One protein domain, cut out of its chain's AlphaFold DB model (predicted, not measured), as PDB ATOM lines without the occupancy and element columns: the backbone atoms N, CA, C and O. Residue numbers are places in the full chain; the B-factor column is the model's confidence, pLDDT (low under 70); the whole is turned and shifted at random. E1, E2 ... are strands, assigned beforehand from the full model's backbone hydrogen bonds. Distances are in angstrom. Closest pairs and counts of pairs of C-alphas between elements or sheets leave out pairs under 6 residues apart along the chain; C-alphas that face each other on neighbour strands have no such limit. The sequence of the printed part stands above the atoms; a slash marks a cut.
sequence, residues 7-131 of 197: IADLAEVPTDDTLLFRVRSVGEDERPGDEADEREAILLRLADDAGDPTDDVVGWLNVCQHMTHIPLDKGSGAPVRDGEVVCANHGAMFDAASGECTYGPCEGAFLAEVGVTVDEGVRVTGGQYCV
ATOM      1  N   ILE A   7     203.174 119.077 117.506       94.38
ATOM      2  CA  ILE A   7     202.572 119.443 118.794       94.38
ATOM      3  C   ILE A   7     201.252 120.201 118.577       94.38
ATOM      4  O   ILE A   7     200.204 119.727 119.003       94.38
ATOM      5  N   ALA A   8     201.292 121.349 117.890       95.06
ATOM      6  CA  ALA A   8     200.151 122.260 117.712       95.06
ATOM      7  C   ALA A   8     200.339 123.183 116.491       95.06
ATOM      8  O   ALA A   8     201.433 123.235 115.915       95.06
ATOM      9  N   ASP A   9     199.298 123.918 116.090       96.50
ATOM     10  CA  ASP A   9     199.477 125.079 115.206       96.50
ATOM     11  C   ASP A   9     200.177 126.218 115.954       96.50
ATOM     12  O   ASP A   9     199.945 126.412 117.145       96.50
ATOM     13  N   LEU A  10     200.993 127.020 115.254       96.62
ATOM     14  CA  LEU A  10     201.675 128.164 115.877       96.62
ATOM     15  C   LEU A  10     200.672 129.085 116.578       96.62
ATOM     16  O   LEU A  10     200.910 129.492 117.705       96.62
ATOM     17  N   ALA A  11     199.524 129.344 115.945       95.44
ATOM     18  CA  ALA A  11     198.467 130.201 116.478       95.44
ATOM     19  C   ALA A  11     197.848 129.701 117.800       95.44
ATOM     20  O   ALA A  11     197.284 130.514 118.527       95.44
ATOM     21  N   GLU A  12     197.958 128.408 118.110       95.94
ATOM     22  CA  GLU A  12     197.437 127.803 119.343       95.94
ATOM     23  C   GLU A  12     198.427 127.900 120.512       95.94
ATOM     24  O   GLU A  12     198.049 127.631 121.650       95.94
ATOM     25  N   VAL A  13     199.684 128.279 120.255       97.44
ATOM     26  CA  VAL A  13     200.710 128.388 121.298       97.44
ATOM     27  C   VAL A  13     200.568 129.728 122.029       97.44
ATOM     28  O   VAL A  13     200.751 130.770 121.390       97.44
ATOM     29  N   PRO A  14     200.252 129.735 123.335       97.12
ATOM     30  CA  PRO A  14     200.038 130.964 124.098       97.12
ATOM     31  C   PRO A  14     201.336 131.759 124.315       97.12
ATOM     32  O   PRO A  14     202.430 131.195 124.281       97.12
ATOM     33  N   THR A  15     201.201 133.070 124.539       97.00
ATOM     34  CA  THR A  15     202.294 133.974 124.955       97.00
ATOM     35  C   THR A  15     202.231 134.347 126.435       97.00
ATOM     36  O   THR A  15     203.248 134.675 127.036       97.00
ATOM     37  N   ASP A  16     201.038 134.317 127.024       96.56
ATOM     38  CA  ASP A  16     200.735 134.713 128.403       96.56
ATOM     39  C   ASP A  16     200.476 133.514 129.334       96.56
ATOM     40  O   ASP A  16     200.202 133.674 130.526       96.56
ATOM     41  N   ASP A  17     200.598 132.300 128.801       97.50
ATOM     42  CA  ASP A  17     200.407 131.032 129.501       97.50
ATOM     43  C   ASP A  17     201.262 129.932 128.842       97.50
ATOM     44  O   ASP A  17     202.021 130.200 127.907       97.50
ATOM     45  N   THR A  18     201.131 128.687 129.296       98.06
ATOM     46  CA  THR A  18     201.776 127.516 128.692       98.06
ATOM     47  C   THR A  18     200.781 126.539 128.086       98.06
ATOM     48  O   THR A  18     199.715 126.266 128.635       98.06
ATOM     49  N   LEU A  19     201.177 125.923 126.975       97.94
ATOM     50  CA  LEU A  19     200.523 124.747 126.416       97.94
ATOM     51  C   LEU A  19     201.214 123.479 126.932       97.94
ATOM     52  O   LEU A  19     202.371 123.214 126.605       97.94
ATOM     53  N   LEU A  20     200.495 122.676 127.716       97.50
ATOM     54  CA  LEU A  20     200.978 121.391 128.219       97.50
ATOM     55  C   LEU A  20     200.870 120.297 127.146       97.50
ATOM     56  O   LEU A  20     199.808 120.088 126.556       97.50
ATOM     57  N   PHE A  21     201.944 119.540 126.943       95.88
ATOM     58  CA  PHE A  21     201.978 118.372 126.065       95.88
ATOM     59  C   PHE A  21     202.849 117.254 126.655       95.88
ATOM     60  O   PHE A  21     203.457 117.400 127.716       95.88
ATOM     61  N   ARG A  22     202.871 116.096 125.990       94.44
ATOM     62  CA  ARG A  22     203.622 114.916 126.436       94.44
ATOM     63  C   ARG A  22     204.671 114.522 125.418       94.44
ATOM     64  O   ARG A  22     204.370 114.452 124.230       94.44
ATOM     65  N   VAL A  23     205.859 114.207 125.912       93.00
ATOM     66  CA  VAL A  23     206.994 113.686 125.151       93.00
ATOM     67  C   VAL A  23     207.425 112.337 125.700       93.00
ATOM     68  O   VAL A  23     207.145 112.003 126.850       93.00
ATOM     69  N   ARG A  24     208.148 111.566 124.900       89.75
ATOM     70  CA  ARG A  24     208.850 110.358 125.349       89.75
ATOM     71  C   ARG A  24     210.329 110.518 125.089       89.75
ATOM     72  O   ARG A  24     210.689 111.071 124.050       89.75
ATOM     73  N   SER A  25     211.162 110.047 126.010       84.75
ATOM     74  CA  SER A  25     212.592 109.923 125.742       84.75
ATOM     75  C   SER A  25     212.835 108.985 124.565       84.75
ATOM     76  O   SER A  25     212.097 108.026 124.331       84.75
ATOM     77  N   VAL A  26     213.878 109.288 123.807       76.50
ATOM     78  CA  VAL A  26     214.422 108.402 122.782       76.50
ATOM     79  C   VAL A  26     215.878 108.122 123.145       76.50
ATOM     80  O   VAL A  26     216.767 108.923 122.883       76.50
ATOM     81  N   GLY A  27     216.107 107.004 123.824       66.06
ATOM     82  CA  GLY A  27     217.421 106.496 124.192       66.06
ATOM     83  C   GLY A  27     217.946 105.442 123.215       66.06
ATOM     84  O   GLY A  27     217.182 104.733 122.558       66.06
ATOM     85  N   GLU A  28     219.274 105.328 123.149       53.72
ATOM     86  CA  GLU A  28     220.002 104.311 122.370       53.72
ATOM     87  C   GLU A  28     219.990 102.929 123.064       53.72
ATOM     88  O   GLU A  28     220.123 101.902 122.401       53.72
ATOM     89  N   ASP A  29     219.753 102.902 124.384       53.31
ATOM     90  CA  ASP A  29     219.863 101.719 125.256       53.31
ATOM     91  C   ASP A  29     218.535 101.287 125.920       53.31
ATOM     92  O   ASP A  29     218.525 100.391 126.770       53.31
ATOM     93  N   GLU A  30     217.399 101.902 125.569       52.06
ATOM     94  CA  GLU A  30     216.099 101.525 126.144       52.06
ATOM     95  C   GLU A  30     215.692 100.124 125.661       52.06
ATOM     96  O   GLU A  30     215.412  99.881 124.480       52.06
ATOM     97  N   ARG A  31     215.664  99.163 126.590       50.72
ATOM     98  CA  ARG A  31     215.231  97.796 126.312       50.72
ATOM     99  C   ARG A  31     213.724  97.831 126.025       50.72
ATOM    100  O   ARG A  31     212.972  98.336 126.856       50.72
ATOM    101  N   PRO A  32     213.240  97.274 124.900       42.34
ATOM    102  CA  PRO A  32     211.809  97.251 124.608       42.34
ATOM    103  C   PRO A  32     211.043  96.567 125.752       42.34
ATOM    104  O   PRO A  32     211.182  95.356 125.939       42.34
ATOM    105  N   GLY A  33     210.271  97.331 126.529       47.00
ATOM    106  CA  GLY A  33     209.498  96.818 127.665       47.00
ATOM    107  C   GLY A  33     209.681  97.564 128.989       47.00
ATOM    108  O   GLY A  33     208.854  97.355 129.875       47.00
ATOM    109  N   ASP A  34     210.682  98.436 129.120       52.94
ATOM    110  CA  ASP A  34     210.610  99.514 130.109       52.94
ATOM    111  C   ASP A  34     209.577 100.522 129.579       52.94
ATOM    112  O   ASP A  34     209.564 100.821 128.381       52.94
ATOM    113  N   GLU A  35     208.612 100.935 130.404       52.25
ATOM    114  CA  GLU A  35     207.618 101.936 130.010       52.25
ATOM    115  C   GLU A  35     208.388 103.160 129.511       52.25
ATOM    116  O   GLU A  35     209.015 103.822 130.328       52.25
ATOM    117  N   ALA A  36     208.418 103.410 128.192       57.00
ATOM    118  CA  ALA A  36     209.115 104.568 127.632       57.00
ATOM    119  C   ALA A  36     208.727 105.785 128.470       57.00
ATOM    120  O   ALA A  36     207.527 106.073 128.547       57.00
ATOM    121  N   ASP A  37     209.704 106.407 129.139       75.69
ATOM    122  CA  ASP A  37     209.459 107.394 130.189       75.69
ATOM    123  C   ASP A  37     208.691 108.573 129.574       75.69
ATOM    124  O   ASP A  37     209.265 109.480 128.966       75.69
ATOM    125  N   GLU A  38     207.361 108.532 129.666       86.69
ATOM    126  CA  GLU A  38     206.496 109.595 129.177       86.69
ATOM    127  C   GLU A  38     206.601 110.755 130.163       86.69
ATOM    128  O   GLU A  38     206.398 110.611 131.371       86.69
ATOM    129  N   ARG A  39     206.966 111.921 129.642       92.38
ATOM    130  CA  ARG A  39     207.225 113.133 130.411       92.38
ATOM    131  C   ARG A  39     206.291 114.229 129.934       92.38
ATOM    132  O   ARG A  39     205.968 114.326 128.754       92.38
ATOM    133  N   GLU A  40     205.885 115.080 130.861       95.56
ATOM    134  CA  GLU A  40     205.174 116.307 130.529       95.56
ATOM    135  C   GLU A  40     206.164 117.414 130.165       95.56
ATOM    136  O   GLU A  40     207.237 117.539 130.766       95.56
ATOM    137  N   ALA A  41     205.780 118.224 129.189       97.56
ATOM    138  CA  ALA A  41     206.509 119.385 128.716       97.56
ATOM    139  C   ALA A  41     205.540 120.551 128.507       97.56
ATOM    140  O   ALA A  41     204.357 120.347 128.237       97.56
ATOM    141  N   ILE A  42     206.045 121.767 128.646       98.38
ATOM    142  CA  ILE A  42     205.325 123.009 128.391       98.38
ATOM    143  C   ILE A  42     205.884 123.677 127.139       98.38
ATOM    144  O   ILE A  42     207.082 123.601 126.862       98.38
ATOM    145  N   LEU A  43     204.999 124.317 126.388       98.31
ATOM    146  CA  LEU A  43     205.305 125.064 125.178       98.31
ATOM    147  C   LEU A  43     204.738 126.475 125.310       98.31
ATOM    148  O   LEU A  43     203.598 126.641 125.745       98.31
ATOM    149  N   LEU A  44     205.508 127.479 124.914       98.25
ATOM    150  CA  LEU A  44     205.070 128.868 124.900       98.25
ATOM    151  C   LEU A  44     205.769 129.639 123.789       98.25
ATOM    152  O   LEU A  44     206.863 129.282 123.344       98.25
ATOM    153  N   ARG A  45     205.109 130.697 123.340       98.06
ATOM    154  CA  ARG A  45     205.616 131.608 122.326       98.06
ATOM    155  C   ARG A  45     206.191 132.841 123.003       98.06
ATOM    156  O   ARG A  45     205.597 133.354 123.949       98.06
ATOM    157  N   LEU A  46     207.333 133.315 122.523       97.94
ATOM    158  CA  LEU A  46     207.943 134.526 123.055       97.94
ATOM    159  C   LEU A  46     207.182 135.758 122.558       97.94
ATOM    160  O   LEU A  46     206.654 135.777 121.442       97.94
ATOM    161  N   ALA A  47     207.147 136.788 123.395       95.81
ATOM    162  CA  ALA A  47     206.647 138.106 123.042       95.81
ATOM    163  C   ALA A  47     207.814 139.095 122.951       95.81
ATOM    164  O   ALA A  47     208.839 138.907 123.608       95.81
ATOM    165  N   ASP A  48     207.671 140.127 122.126       93.88
ATOM    166  CA  ASP A  48     208.640 141.219 122.055       93.88
ATOM    167  C   ASP A  48     208.492 142.203 123.234       93.88
ATOM    168  O   ASP A  48     207.643 142.037 124.113       93.88
ATOM    169  N   ASP A  49     209.307 143.263 123.250       89.31
ATOM    170  CA  ASP A  49     209.279 144.288 124.306       89.31
ATOM    171  C   ASP A  49     207.928 145.029 124.413       89.31
ATOM    172  O   ASP A  49     207.651 145.670 125.432       89.31
ATOM    173  N   ALA A  50     207.089 144.988 123.370       90.88
ATOM    174  CA  ALA A  50     205.746 145.565 123.379       90.88
ATOM    175  C   ALA A  50     204.683 144.580 123.903       90.88
ATOM    176  O   ALA A  50     203.542 144.986 124.144       90.88
ATOM    177  N   GLY A  51     205.058 143.317 124.125       88.38
ATOM    178  CA  GLY A  51     204.154 142.232 124.490       88.38
ATOM    179  C   GLY A  51     203.445 141.609 123.286       88.38
ATOM    180  O   GLY A  51     202.505 140.834 123.478       88.38
ATOM    181  N   ASP A  52     203.868 141.931 122.062       93.19
ATOM    182  CA  ASP A  52     203.302 141.350 120.850       93.19
ATOM    183  C   ASP A  52     203.914 139.957 120.595       93.19
ATOM    184  O   ASP A  52     205.120 139.763 120.776       93.19
ATOM    185  N   PRO A  53     203.113 138.956 120.178       94.00
ATOM    186  CA  PRO A  53     203.613 137.616 119.884       94.00
ATOM    187  C   PRO A  53     204.639 137.637 118.744       94.00
ATOM    188  O   PRO A  53     204.368 138.161 117.664       94.00
ATOM    189  N   THR A  54     205.777 136.982 118.963       95.88
ATOM    190  CA  THR A  54     206.770 136.678 117.920       95.88
ATOM    191  C   THR A  54     206.471 135.326 117.265       95.88
ATOM    192  O   THR A  54     205.523 134.648 117.651       95.88
ATOM    193  N   ASP A  55     207.278 134.903 116.291       95.69
ATOM    194  CA  ASP A  55     207.226 133.528 115.767       95.69
ATOM    195  C   ASP A  55     208.171 132.574 116.527       95.69
ATOM    196  O   ASP A  55     208.224 131.382 116.217       95.69
ATOM    197  N   ASP A  56     208.893 133.071 117.537       97.25
ATOM    198  CA  ASP A  56     209.821 132.274 118.335       97.25
ATOM    199  C   ASP A  56     209.061 131.462 119.391       97.25
ATOM    200  O   ASP A  56     208.246 131.981 120.160       97.25
ATOM    201  N   VAL A  57     209.334 130.158 119.433       98.25
ATOM    202  CA  VAL A  57     208.684 129.202 120.334       98.25
ATOM    203  C   VAL A  57     209.744 128.433 121.105       98.25
ATOM    204  O   VAL A  57     210.728 127.971 120.529       98.25
ATOM    205  N   VAL A  58     209.504 128.253 122.399       98.44
ATOM    206  CA  VAL A  58     210.388 127.528 123.314       98.44
ATOM    207  C   VAL A  58     209.632 126.390 123.993       98.44
ATOM    208  O   VAL A  58     208.425 126.477 124.243       98.44
ATOM    209  N   GLY A  59     210.347 125.301 124.269       98.12
ATOM    210  CA  GLY A  59     209.817 124.104 124.910       98.12
ATOM    211  C   GLY A  59     210.663 123.701 126.111       98.12
ATOM    212  O   GLY A  59     211.887 123.642 126.026       98.12
ATOM    213  N   TRP A  60     210.012 123.374 127.224       98.44
ATOM    214  CA  TRP A  60     210.678 122.982 128.469       98.44
ATOM    215  C   TRP A  60     210.015 121.742 129.064       98.44
ATOM    216  O   TRP A  60     208.797 121.593 128.989       98.44
ATOM    217  N   LEU A  61     210.770 120.857 129.716       97.75
ATOM    218  CA  LEU A  61     210.159 119.828 130.558       97.75
ATOM    219  C   LEU A  61     209.367 120.496 131.686       97.75
ATOM    220  O   LEU A  61     209.840 121.436 132.327       97.75
ATOM    221  N   ASN A  62     208.181 119.962 131.974       97.88
ATOM    222  CA  ASN A  62     207.269 120.484 132.986       97.88
ATOM    223  C   ASN A  62     207.736 120.101 134.403       97.88
ATOM    224  O   ASN A  62     207.095 119.313 135.098       97.88
ATOM    225  N   VAL A  63     208.899 120.603 134.821       97.00
ATOM    226  CA  VAL A  63     209.544 120.262 136.094       97.00
ATOM    227  C   VAL A  63     210.141 121.508 136.736       97.00
ATOM    228  O   VAL A  63     211.061 122.129 136.204       97.00
ATOM    229  N   CYS A  64     209.662 121.841 137.933       96.56
ATOM    230  CA  CYS A  64     210.228 122.915 138.737       96.56
ATOM    231  C   CYS A  64     211.615 122.524 139.269       96.56
ATOM    232  O   CYS A  64     211.765 121.499 139.935       96.56
ATOM    233  N   GLN A  65     212.622 123.374 139.062       96.69
ATOM    234  CA  GLN A  65     213.994 123.093 139.514       96.69
ATOM    235  C   GLN A  65     214.195 123.229 141.030       96.69
ATOM    236  O   GLN A  65     215.172 122.725 141.574       96.69
ATOM    237  N   HIS A  66     213.253 123.850 141.743       93.38
ATOM    238  CA  HIS A  66     213.255 123.846 143.208       93.38
ATOM    239  C   HIS A  66     212.910 122.462 143.767       93.38
ATOM    240  O   HIS A  66     213.555 121.980 144.696       93.38
ATOM    241  N   MET A  67     211.887 121.819 143.204       90.88
ATOM    242  CA  MET A  67     211.430 120.494 143.609       90.88
ATOM    243  C   MET A  67     211.111 119.685 142.361       90.88
ATOM    244  O   MET A  67     210.023 119.791 141.809       90.88
ATOM    245  N   THR A  68     212.046 118.834 141.948       90.94
ATOM    246  CA  THR A  68     212.027 118.145 140.643       90.94
ATOM    247  C   THR A  68     210.919 117.099 140.463       90.94
ATOM    248  O   THR A  68     210.794 116.501 139.401       90.94
ATOM    249  N   HIS A  69     210.093 116.880 141.485       88.62
ATOM    250  CA  HIS A  69     208.885 116.053 141.438       88.62
ATOM    251  C   HIS A  69     207.600 116.893 141.319       88.62
ATOM    252  O   HIS A  69     206.497 116.352 141.375       88.62
ATOM    253  N   ILE A  70     207.730 118.217 141.218       93.56
ATOM    254  CA  ILE A  70     206.629 119.171 141.126       93.56
ATOM    255  C   ILE A  70     206.613 119.766 139.714       93.56
ATOM    256  O   ILE A  70     207.635 120.307 139.281       93.56
ATOM    257  N   PRO A  71     205.465 119.735 139.020       96.31
ATOM    258  CA  PRO A  71     205.337 120.384 137.728       96.31
ATOM    259  C   PRO A  71     205.193 121.908 137.851       96.31
ATOM    260  O   PRO A  71     204.749 122.431 138.881       96.31
ATOM    261  N   LEU A  72     205.575 122.622 136.791       97.25
ATOM    262  CA  LEU A  72     205.363 124.066 136.652       97.25
ATOM    263  C   LEU A  72     203.884 124.355 136.378       97.25
ATOM    264  O   LEU A  72     203.278 125.150 137.096       97.25
ATOM    265  N   ASP A  73     203.325 123.652 135.395       97.31
ATOM    266  CA  ASP A  73     201.926 123.659 134.975       97.31
ATOM    267  C   ASP A  73     201.218 122.407 135.518       97.31
ATOM    268  O   ASP A  73     201.680 121.284 135.328       97.31
ATOM    269  N   LYS A  74     200.084 122.580 136.201       95.06
ATOM    270  CA  LYS A  74     199.296 121.473 136.778       95.06
ATOM    271  C   LYS A  74     198.160 120.982 135.867       95.06
ATOM    272  O   LYS A  74     197.246 120.312 136.349       95.06
ATOM    273  N   GLY A  75     198.199 121.325 134.582       93.50
ATOM    274  CA  GLY A  75     197.183 121.002 133.577       93.50
ATOM    275  C   GLY A  75     196.204 122.138 133.284       93.50
ATOM    276  O   GLY A  75     195.206 121.909 132.605       93.50
ATOM    277  N   SER A  76     196.453 123.337 133.807       92.25
ATOM    278  CA  SER A  76     195.610 124.521 133.590       92.25
ATOM    279  C   SER A  76     196.380 125.711 133.030       92.25
ATOM    280  O   SER A  76     195.823 126.804 133.033       92.25
ATOM    281  N   GLY A  77     197.636 125.511 132.634       93.88
ATOM    282  CA  GLY A  77     198.557 126.585 132.314       93.88
ATOM    283  C   GLY A  77     199.469 126.956 133.489       93.88
ATOM    284  O   GLY A  77     199.073 126.897 134.665       93.88
ATOM    285  N   ALA A  78     200.708 127.324 133.170       96.81
ATOM    286  CA  ALA A  78     201.611 128.088 134.014       96.81
ATOM    287  C   ALA A  78     201.688 129.523 133.458       96.81
ATOM    288  O   ALA A  78     202.232 129.730 132.373       96.81
ATOM    289  N   PRO A  79     201.178 130.528 134.191       97.56
ATOM    290  CA  PRO A  79     201.060 131.875 133.657       97.56
ATOM    291  C   PRO A  79     202.432 132.477 133.366       97.56
ATOM    292  O   PRO A  79     203.364 132.324 134.164       97.56
ATOM    293  N   VAL A  80     202.517 133.223 132.268       97.50
ATOM    294  CA  VAL A  80     203.706 133.984 131.881       97.50
ATOM    295  C   VAL A  80     203.495 135.450 132.240       97.50
ATOM    296  O   VAL A  80     202.451 136.035 131.945       97.50
ATOM    297  N   ARG A  81     204.462 136.055 132.930       94.75
ATOM    298  CA  ARG A  81     204.410 137.461 133.354       94.75
ATOM    299  C   ARG A  81     205.756 138.103 133.127       94.75
ATOM    300  O   ARG A  81     206.753 137.555 133.567       94.75
ATOM    301  N   ASP A  82     205.762 139.243 132.446       94.06
ATOM    302  CA  ASP A  82     206.985 140.000 132.162       94.06
ATOM    303  C   ASP A  82     208.085 139.135 131.507       94.06
ATOM    304  O   ASP A  82     209.268 139.291 131.786       94.06
ATOM    305  N   GLY A  83     207.680 138.194 130.643       96.00
ATOM    306  CA  GLY A  83     208.589 137.252 129.986       96.00
ATOM    307  C   GLY A  83     209.013 136.060 130.848       96.00
ATOM    308  O   GLY A  83     209.878 135.304 130.425       96.00
ATOM    309  N   GLU A  84     208.411 135.847 132.021       98.06
ATOM    310  CA  GLU A  84     208.786 134.776 132.947       98.06
ATOM    311  C   GLU A  84     207.650 133.770 133.172       98.06
ATOM    312  O   GLU A  84     206.520 134.140 133.496       98.06
ATOM    313  N   VAL A  85     207.954 132.476 133.070       98.25
ATOM    314  CA  VAL A  85     207.051 131.381 133.438       98.25
ATOM    315  C   VAL A  85     206.974 131.279 134.957       98.25
ATOM    316  O   VAL A  85     207.973 131.017 135.634       98.25
ATOM    317  N   VAL A  86     205.772 131.412 135.513       97.94
ATOM    318  CA  VAL A  86     205.542 131.314 136.957       97.94
ATOM    319  C   VAL A  86     205.116 129.896 137.330       97.94
ATOM    320  O   VAL A  86     204.043 129.424 136.957       97.94
ATOM    321  N   CYS A  87     205.912 129.218 138.157       96.38
ATOM    322  CA  CYS A  87     205.552 127.912 138.706       96.38
ATOM    323  C   CYS A  87     204.254 128.003 139.527       96.38
ATOM    324  O   CYS A  87     204.224 128.627 140.596       96.38
ATOM    325  N   ALA A  88     203.211 127.283 139.102       92.31
ATOM    326  CA  ALA A  88     201.871 127.316 139.695       92.31
ATOM    327  C   ALA A  88     201.786 126.740 141.126       92.31
ATOM    328  O   ALA A  88     200.707 126.685 141.719       92.31
ATOM    329  N   ASN A  89     202.899 126.259 141.693       89.31
ATOM    330  CA  ASN A  89     202.927 125.715 143.048       89.31
ATOM    331  C   ASN A  89     203.335 126.753 144.101       89.31
ATOM    332  O   ASN A  89     202.576 127.016 145.028       89.31
ATOM    333  N   HIS A  90     204.529 127.336 143.962       90.56
ATOM    334  CA  HIS A  90     205.100 128.251 144.962       90.56
ATOM    335  C   HIS A  90     205.654 129.549 144.356       90.56
ATOM    336  O   HIS A  90     206.274 130.325 145.077       90.56
ATOM    337  N   GLY A  91     205.451 129.781 143.051       94.50
ATOM    338  CA  GLY A  91     205.777 131.051 142.402       94.50
ATOM    339  C   GLY A  91     207.256 131.286 142.096       94.50
ATOM    340  O   GLY A  91     207.654 132.439 141.997       94.50
ATOM    341  N   ALA A  92     208.072 130.232 141.966       97.19
ATOM    342  CA  ALA A  92     209.381 130.387 141.323       97.19
ATOM    343  C   ALA A  92     209.180 130.880 139.880       97.19
ATOM    344  O   ALA A  92     208.244 130.409 139.226       97.19
ATOM    345  N   MET A  93     210.016 131.809 139.421       98.19
ATOM    346  CA  MET A  93     209.892 132.442 138.103       98.19
ATOM    347  C   MET A  93     211.107 132.093 137.255       98.19
ATOM    348  O   MET A  93     212.231 132.083 137.759       98.19
ATOM    349  N   PHE A  94     210.848 131.737 136.001       98.69
ATOM    350  CA  PHE A  94     211.860 131.320 135.041       98.69
ATOM    351  C   PHE A  94     211.754 132.194 133.802       98.69
ATOM    352  O   PHE A  94     210.681 132.244 133.206       98.69
ATOM    353  N   ASP A  95     212.841 132.837 133.397       98.50
ATOM    354  CA  ASP A  95     212.918 133.554 132.129       98.50
ATOM    355  C   ASP A  95     212.495 132.625 130.981       98.50
ATOM    356  O   ASP A  95     213.016 131.516 130.838       98.50
ATOM    357  N   ALA A  96     211.512 133.044 130.185       98.12
ATOM    358  CA  ALA A  96     210.897 132.192 129.175       98.12
ATOM    359  C   ALA A  96     211.888 131.805 128.076       98.12
ATOM    360  O   ALA A  96     211.856 130.669 127.605       98.12
ATOM    361  N   ALA A  97     212.762 132.733 127.679       97.88
ATOM    362  CA  ALA A  97     213.672 132.549 126.557       97.88
ATOM    363  C   ALA A  97     214.852 131.627 126.902       97.88
ATOM    364  O   ALA A  97     215.226 130.776 126.098       97.88
ATOM    365  N   SER A  98     215.441 131.785 128.086       98.12
ATOM    366  CA  SER A  98     216.629 131.043 128.527       98.12
ATOM    367  C   SER A  98     216.320 129.853 129.434       98.12
ATOM    368  O   SER A  98     217.157 128.959 129.576       98.12
ATOM    369  N   GLY A  99     215.154 129.849 130.082       98.31
ATOM    370  CA  GLY A  99     214.795 128.887 131.117       98.31
ATOM    371  C   GLY A  99     215.500 129.123 132.458       98.31
ATOM    372  O   GLY A  99     215.388 128.267 133.338       98.31
ATOM    373  N   GLU A 100     216.242 130.223 132.637       98.69
ATOM    374  CA  GLU A 100     216.907 130.555 133.902       98.69
ATOM    375  C   GLU A 100     215.888 130.931 134.978       98.69
ATOM    376  O   GLU A 100     215.030 131.781 134.773       98.69
ATOM    377  N   CYS A 101     216.005 130.343 136.163       98.50
ATOM    378  CA  CYS A 101     215.265 130.764 137.337       98.50
ATOM    379  C   CYS A 101     215.825 132.089 137.852       98.50
ATOM    380  O   CYS A 101     216.937 132.143 138.376       98.50
ATOM    381  N   THR A 102     215.038 133.142 137.747       98.25
ATOM    382  CA  THR A 102     215.385 134.511 138.148       98.25
ATOM    383  C   THR A 102     214.853 134.862 139.532       98.25
ATOM    384  O   THR A 102     215.277 135.848 140.130       98.25
ATOM    385  N   TYR A 103     213.912 134.062 140.046       97.50
ATOM    386  CA  TYR A 103     213.302 134.289 141.346       97.50
ATOM    387  C   TYR A 103     212.851 132.994 142.021       97.50
ATOM    388  O   TYR A 103     212.106 132.180 141.467       97.50
ATOM    389  N   GLY A 104     213.218 132.852 143.294       95.69
ATOM    390  CA  GLY A 104     212.757 131.789 144.185       95.69
ATOM    391  C   GLY A 104     213.898 130.916 144.712       95.69
ATOM    392  O   GLY A 104     215.070 131.199 144.487       95.69
ATOM    393  N   PRO A 105     213.595 129.815 145.423       96.38
ATOM    394  CA  PRO A 105     214.624 129.008 146.093       96.38
ATOM    395  C   PRO A 105     215.622 128.303 145.158       96.38
ATOM    396  O   PRO A 105     216.591 127.723 145.638       96.38
ATOM    397  N   CYS A 106     215.360 128.308 143.849       95.38
ATOM    398  CA  CYS A 106     216.206 127.706 142.819       95.38
ATOM    399  C   CYS A 106     216.811 128.735 141.852       95.38
ATOM    400  O   CYS A 106     217.118 128.372 140.724       95.38
ATOM    401  N   GLU A 107     216.937 129.999 142.264       97.88
ATOM    402  CA  GLU A 107     217.547 131.066 141.455       97.88
ATOM    403  C   GLU A 107     218.919 130.642 140.885       97.88
ATOM    404  O   GLU A 107     219.745 130.054 141.592       97.88
ATOM    405  N   GLY A 108     219.130 130.883 139.589       97.88
ATOM    406  CA  GLY A 108     220.294 130.453 138.807       97.88
ATOM    407  C   GLY A 108     220.244 129.012 138.270       97.88
ATOM    408  O   GLY A 108     221.180 128.580 137.595       97.88
ATOM    409  N   ALA A 109     219.195 128.237 138.569       98.00
ATOM    410  CA  ALA A 109     218.952 126.937 137.934       98.00
ATOM    411  C   ALA A 109     218.236 127.097 136.585       98.00
ATOM    412  O   ALA A 109     217.523 128.070 136.385       98.00
ATOM    413  N   PHE A 110     218.364 126.114 135.691       98.31
ATOM    414  CA  PHE A 110     217.783 126.168 134.346       98.31
ATOM    415  C   PHE A 110     216.752 125.066 134.130       98.31
ATOM    416  O   PHE A 110     216.934 123.932 134.587       98.31
ATOM    417  N   LEU A 111     215.682 125.391 133.410       98.25
ATOM    418  CA  LEU A 111     214.754 124.397 132.886       98.25
ATOM    419  C   LEU A 111     215.458 123.462 131.892       98.25
ATOM    420  O   LEU A 111     216.413 123.834 131.214       98.25
ATOM    421  N   ALA A 112     214.977 122.221 131.816       96.94
ATOM    422  CA  ALA A 112     215.461 121.260 130.834       96.94
ATOM    423  C   ALA A 112     214.734 121.479 129.505       96.94
ATOM    424  O   ALA A 112     213.507 121.391 129.457       96.94
ATOM    425  N   GLU A 113     215.487 121.768 128.450       97.25
ATOM    426  CA  GLU A 113     214.949 122.093 127.130       97.25
ATOM    427  C   GLU A 113     214.306 120.878 126.447       97.25
ATOM    428  O   GLU A 113     214.817 119.755 126.498       97.25
ATOM    429  N   VAL A 114     213.190 121.127 125.769       96.56
ATOM    430  CA  VAL A 114     212.635 120.257 124.733       96.56
ATOM    431  C   VAL A 114     212.790 121.004 123.420       96.56
ATOM    432  O   VAL A 114     212.056 121.956 123.163       96.56
ATOM    433  N   GLY A 115     213.746 120.574 122.593       95.50
ATOM    434  CA  GLY A 115     214.017 121.230 121.317       95.50
ATOM    435  C   GLY A 115     212.772 121.256 120.431       95.50
ATOM    436  O   GLY A 115     212.149 120.215 120.195       95.50
ATOM    437  N   VAL A 116     212.429 122.432 119.905       96.38
ATOM    438  CA  VAL A 116     211.287 122.634 119.002       96.38
ATOM    439  C   VAL A 116     211.667 123.428 117.754       96.38
ATOM    440  O   VAL A 116     212.678 124.122 117.720       96.38
ATOM    441  N   THR A 117     210.864 123.300 116.701       95.75
ATOM    442  CA  THR A 117     210.972 124.099 115.475       95.75
ATOM    443  C   THR A 117     209.589 124.516 114.989       95.75
ATOM    444  O   THR A 117     208.610 123.789 115.187       95.75
ATOM    445  N   VAL A 118     209.523 125.666 114.318       95.81
ATOM    446  CA  VAL A 118     208.306 126.206 113.701       95.81
ATOM    447  C   VAL A 118     208.412 126.073 112.181       95.81
ATOM    448  O   VAL A 118     209.382 126.530 111.584       95.81
ATOM    449  N   ASP A 119     207.430 125.414 111.569       88.50
ATOM    450  CA  ASP A 119     207.276 125.276 110.113       88.50
ATOM    451  C   ASP A 119     205.765 125.259 109.781       88.50
ATOM    452  O   ASP A 119     205.067 126.227 110.085       88.50
ATOM    453  N   GLU A 120     205.197 124.157 109.272       88.12
ATOM    454  CA  GLU A 120     203.742 123.907 109.180       88.12
ATOM    455  C   GLU A 120     203.090 123.626 110.563       88.12
ATOM    456  O   GLU A 120     202.386 122.629 110.770       88.12
ATOM    457  N   GLY A 121     203.378 124.482 111.546       93.00
ATOM    458  CA  GLY A 121     203.077 124.296 112.968       93.00
ATOM    459  C   GLY A 121     204.328 124.015 113.800       93.00
ATOM    460  O   GLY A 121     205.449 124.018 113.290       93.00
ATOM    461  N   VAL A 122     204.135 123.776 115.097       95.88
ATOM    462  CA  VAL A 122     205.239 123.532 116.035       95.88
ATOM    463  C   VAL A 122     205.517 122.040 116.163       95.88
ATOM    464  O   VAL A 122     204.590 121.234 116.308       95.88
ATOM    465  N   ARG A 123     206.798 121.662 116.112       94.69
ATOM    466  CA  ARG A 123     207.257 120.268 116.166       94.69
ATOM    467  C   ARG A 123     208.429 120.079 117.125       94.69
ATOM    468  O   ARG A 123     209.243 120.985 117.256       94.69
ATOM    469  N   VAL A 124     208.551 118.893 117.728       92.81
ATOM    470  CA  VAL A 124     209.758 118.489 118.481       92.81
ATOM    471  C   VAL A 124     210.914 118.181 117.523       92.81
ATOM    472  O   VAL A 124     210.707 117.611 116.451       92.81
ATOM    473  N   THR A 125     212.134 118.539 117.920       90.25
ATOM    474  CA  THR A 125     213.389 118.284 117.199       90.25
ATOM    475  C   THR A 125     214.481 117.761 118.148       90.25
ATOM    476  O   THR A 125     214.247 117.526 119.331       90.25
ATOM    477  N   GLY A 126     215.689 117.535 117.630       79.62
ATOM    478  CA  GLY A 126     216.876 117.228 118.437       79.62
ATOM    479  C   GLY A 126     217.023 115.767 118.859       79.62
ATOM    480  O   GLY A 126     218.022 115.424 119.478       79.62
ATOM    481  N   GLY A 127     216.073 114.892 118.513       79.69
ATOM    482  CA  GLY A 127     216.212 113.440 118.664       79.69
ATOM    483  C   GLY A 127     216.369 112.940 120.103       79.69
ATOM    484  O   GLY A 127     216.717 111.782 120.273       79.69
ATOM    485  N   GLN A 128     216.131 113.790 121.111       84.38
ATOM    486  CA  GLN A 128     216.093 113.443 122.544       84.38
ATOM    487  C   GLN A 128     214.682 113.085 123.010       84.38
ATOM    488  O   GLN A 128     214.497 112.298 123.941       84.38
ATOM    489  N   TYR A 129     213.692 113.665 122.331       89.25
ATOM    490  CA  TYR A 129     212.283 113.509 122.624       89.25
ATOM    491  C   TYR A 129     211.488 113.278 121.341       89.25
ATOM    492  O   TYR A 129     211.850 113.776 120.275       89.25
ATOM    493  N   CYS A 130     210.378 112.554 121.448       88.69
ATOM    494  CA  CYS A 130     209.372 112.461 120.392       88.69
ATOM    495  C   CYS A 130     207.953 112.664 120.943       88.69
ATOM    496  O   CYS A 130     207.702 112.471 122.137       88.69
ATOM    497  N   VAL A 131     207.029 113.057 120.062       85.56
ATOM    498  CA  VAL A 131     205.586 113.158 120.341       85.56
ATOM    499  C   VAL A 131     204.812 112.273 119.373       85.56
ATOM    500  O   VAL A 131     205.231 112.075 118.234       85.56
TER     501      VAL A 131
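This is residues 7 to 131 of the 197 residues of the protein "(2Fe-2S)-binding protein" of Halobacteriales archaeon QH_6_68_27 (UniProt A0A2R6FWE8). Little of this domain is regular: a strongly twisted sheet E1 - E2 - E3 lies in the middle, with the small sheet E4 - E5 - E6 on one side and the hairpin E7 and E8 on the other; residues 29 to 34 stick out. Of 125 printed residues, 43 are in eight named strands, E1 to E8 in order, all strand, each sheet antiparallel. The whole is compact, radius of gyration of the C-alphas 14.4 A, spanning 48 by 37 by 24 A.

E1, residues 19 to 25, E2, 38 to 47, and E3, 53 to 61, form a meander, successive antiparallel neighbours; N 21 and O 41 are 2.9 A apart, N 42 and O 60 2.8 A. E4, 84 to 86, E5, 93 to 95, and E6, 101 to 103, form another, with N 85 and O 94 at 2.7 A, N 93 and O 103 at 2.9 A. In the hairpin E7, 116 to 119, and E8, 121 to 124, N 117 and O 123 are 2.9 A apart. The closest C-alphas of E3 and E7, Gly 59 and Val 116, are 6.3 A apart.

E1 begins at C-alpha 19 (200.523, 124.747, 126.416); E2 measures 29.2 A; E8 ends at C-alpha 124 (209.758, 118.489, 118.481).

The printed part has no cut. Links E1 to E2, E3 to E4 and E6 to E7 are long. Residues 27 to 36 have pLDDT under 70.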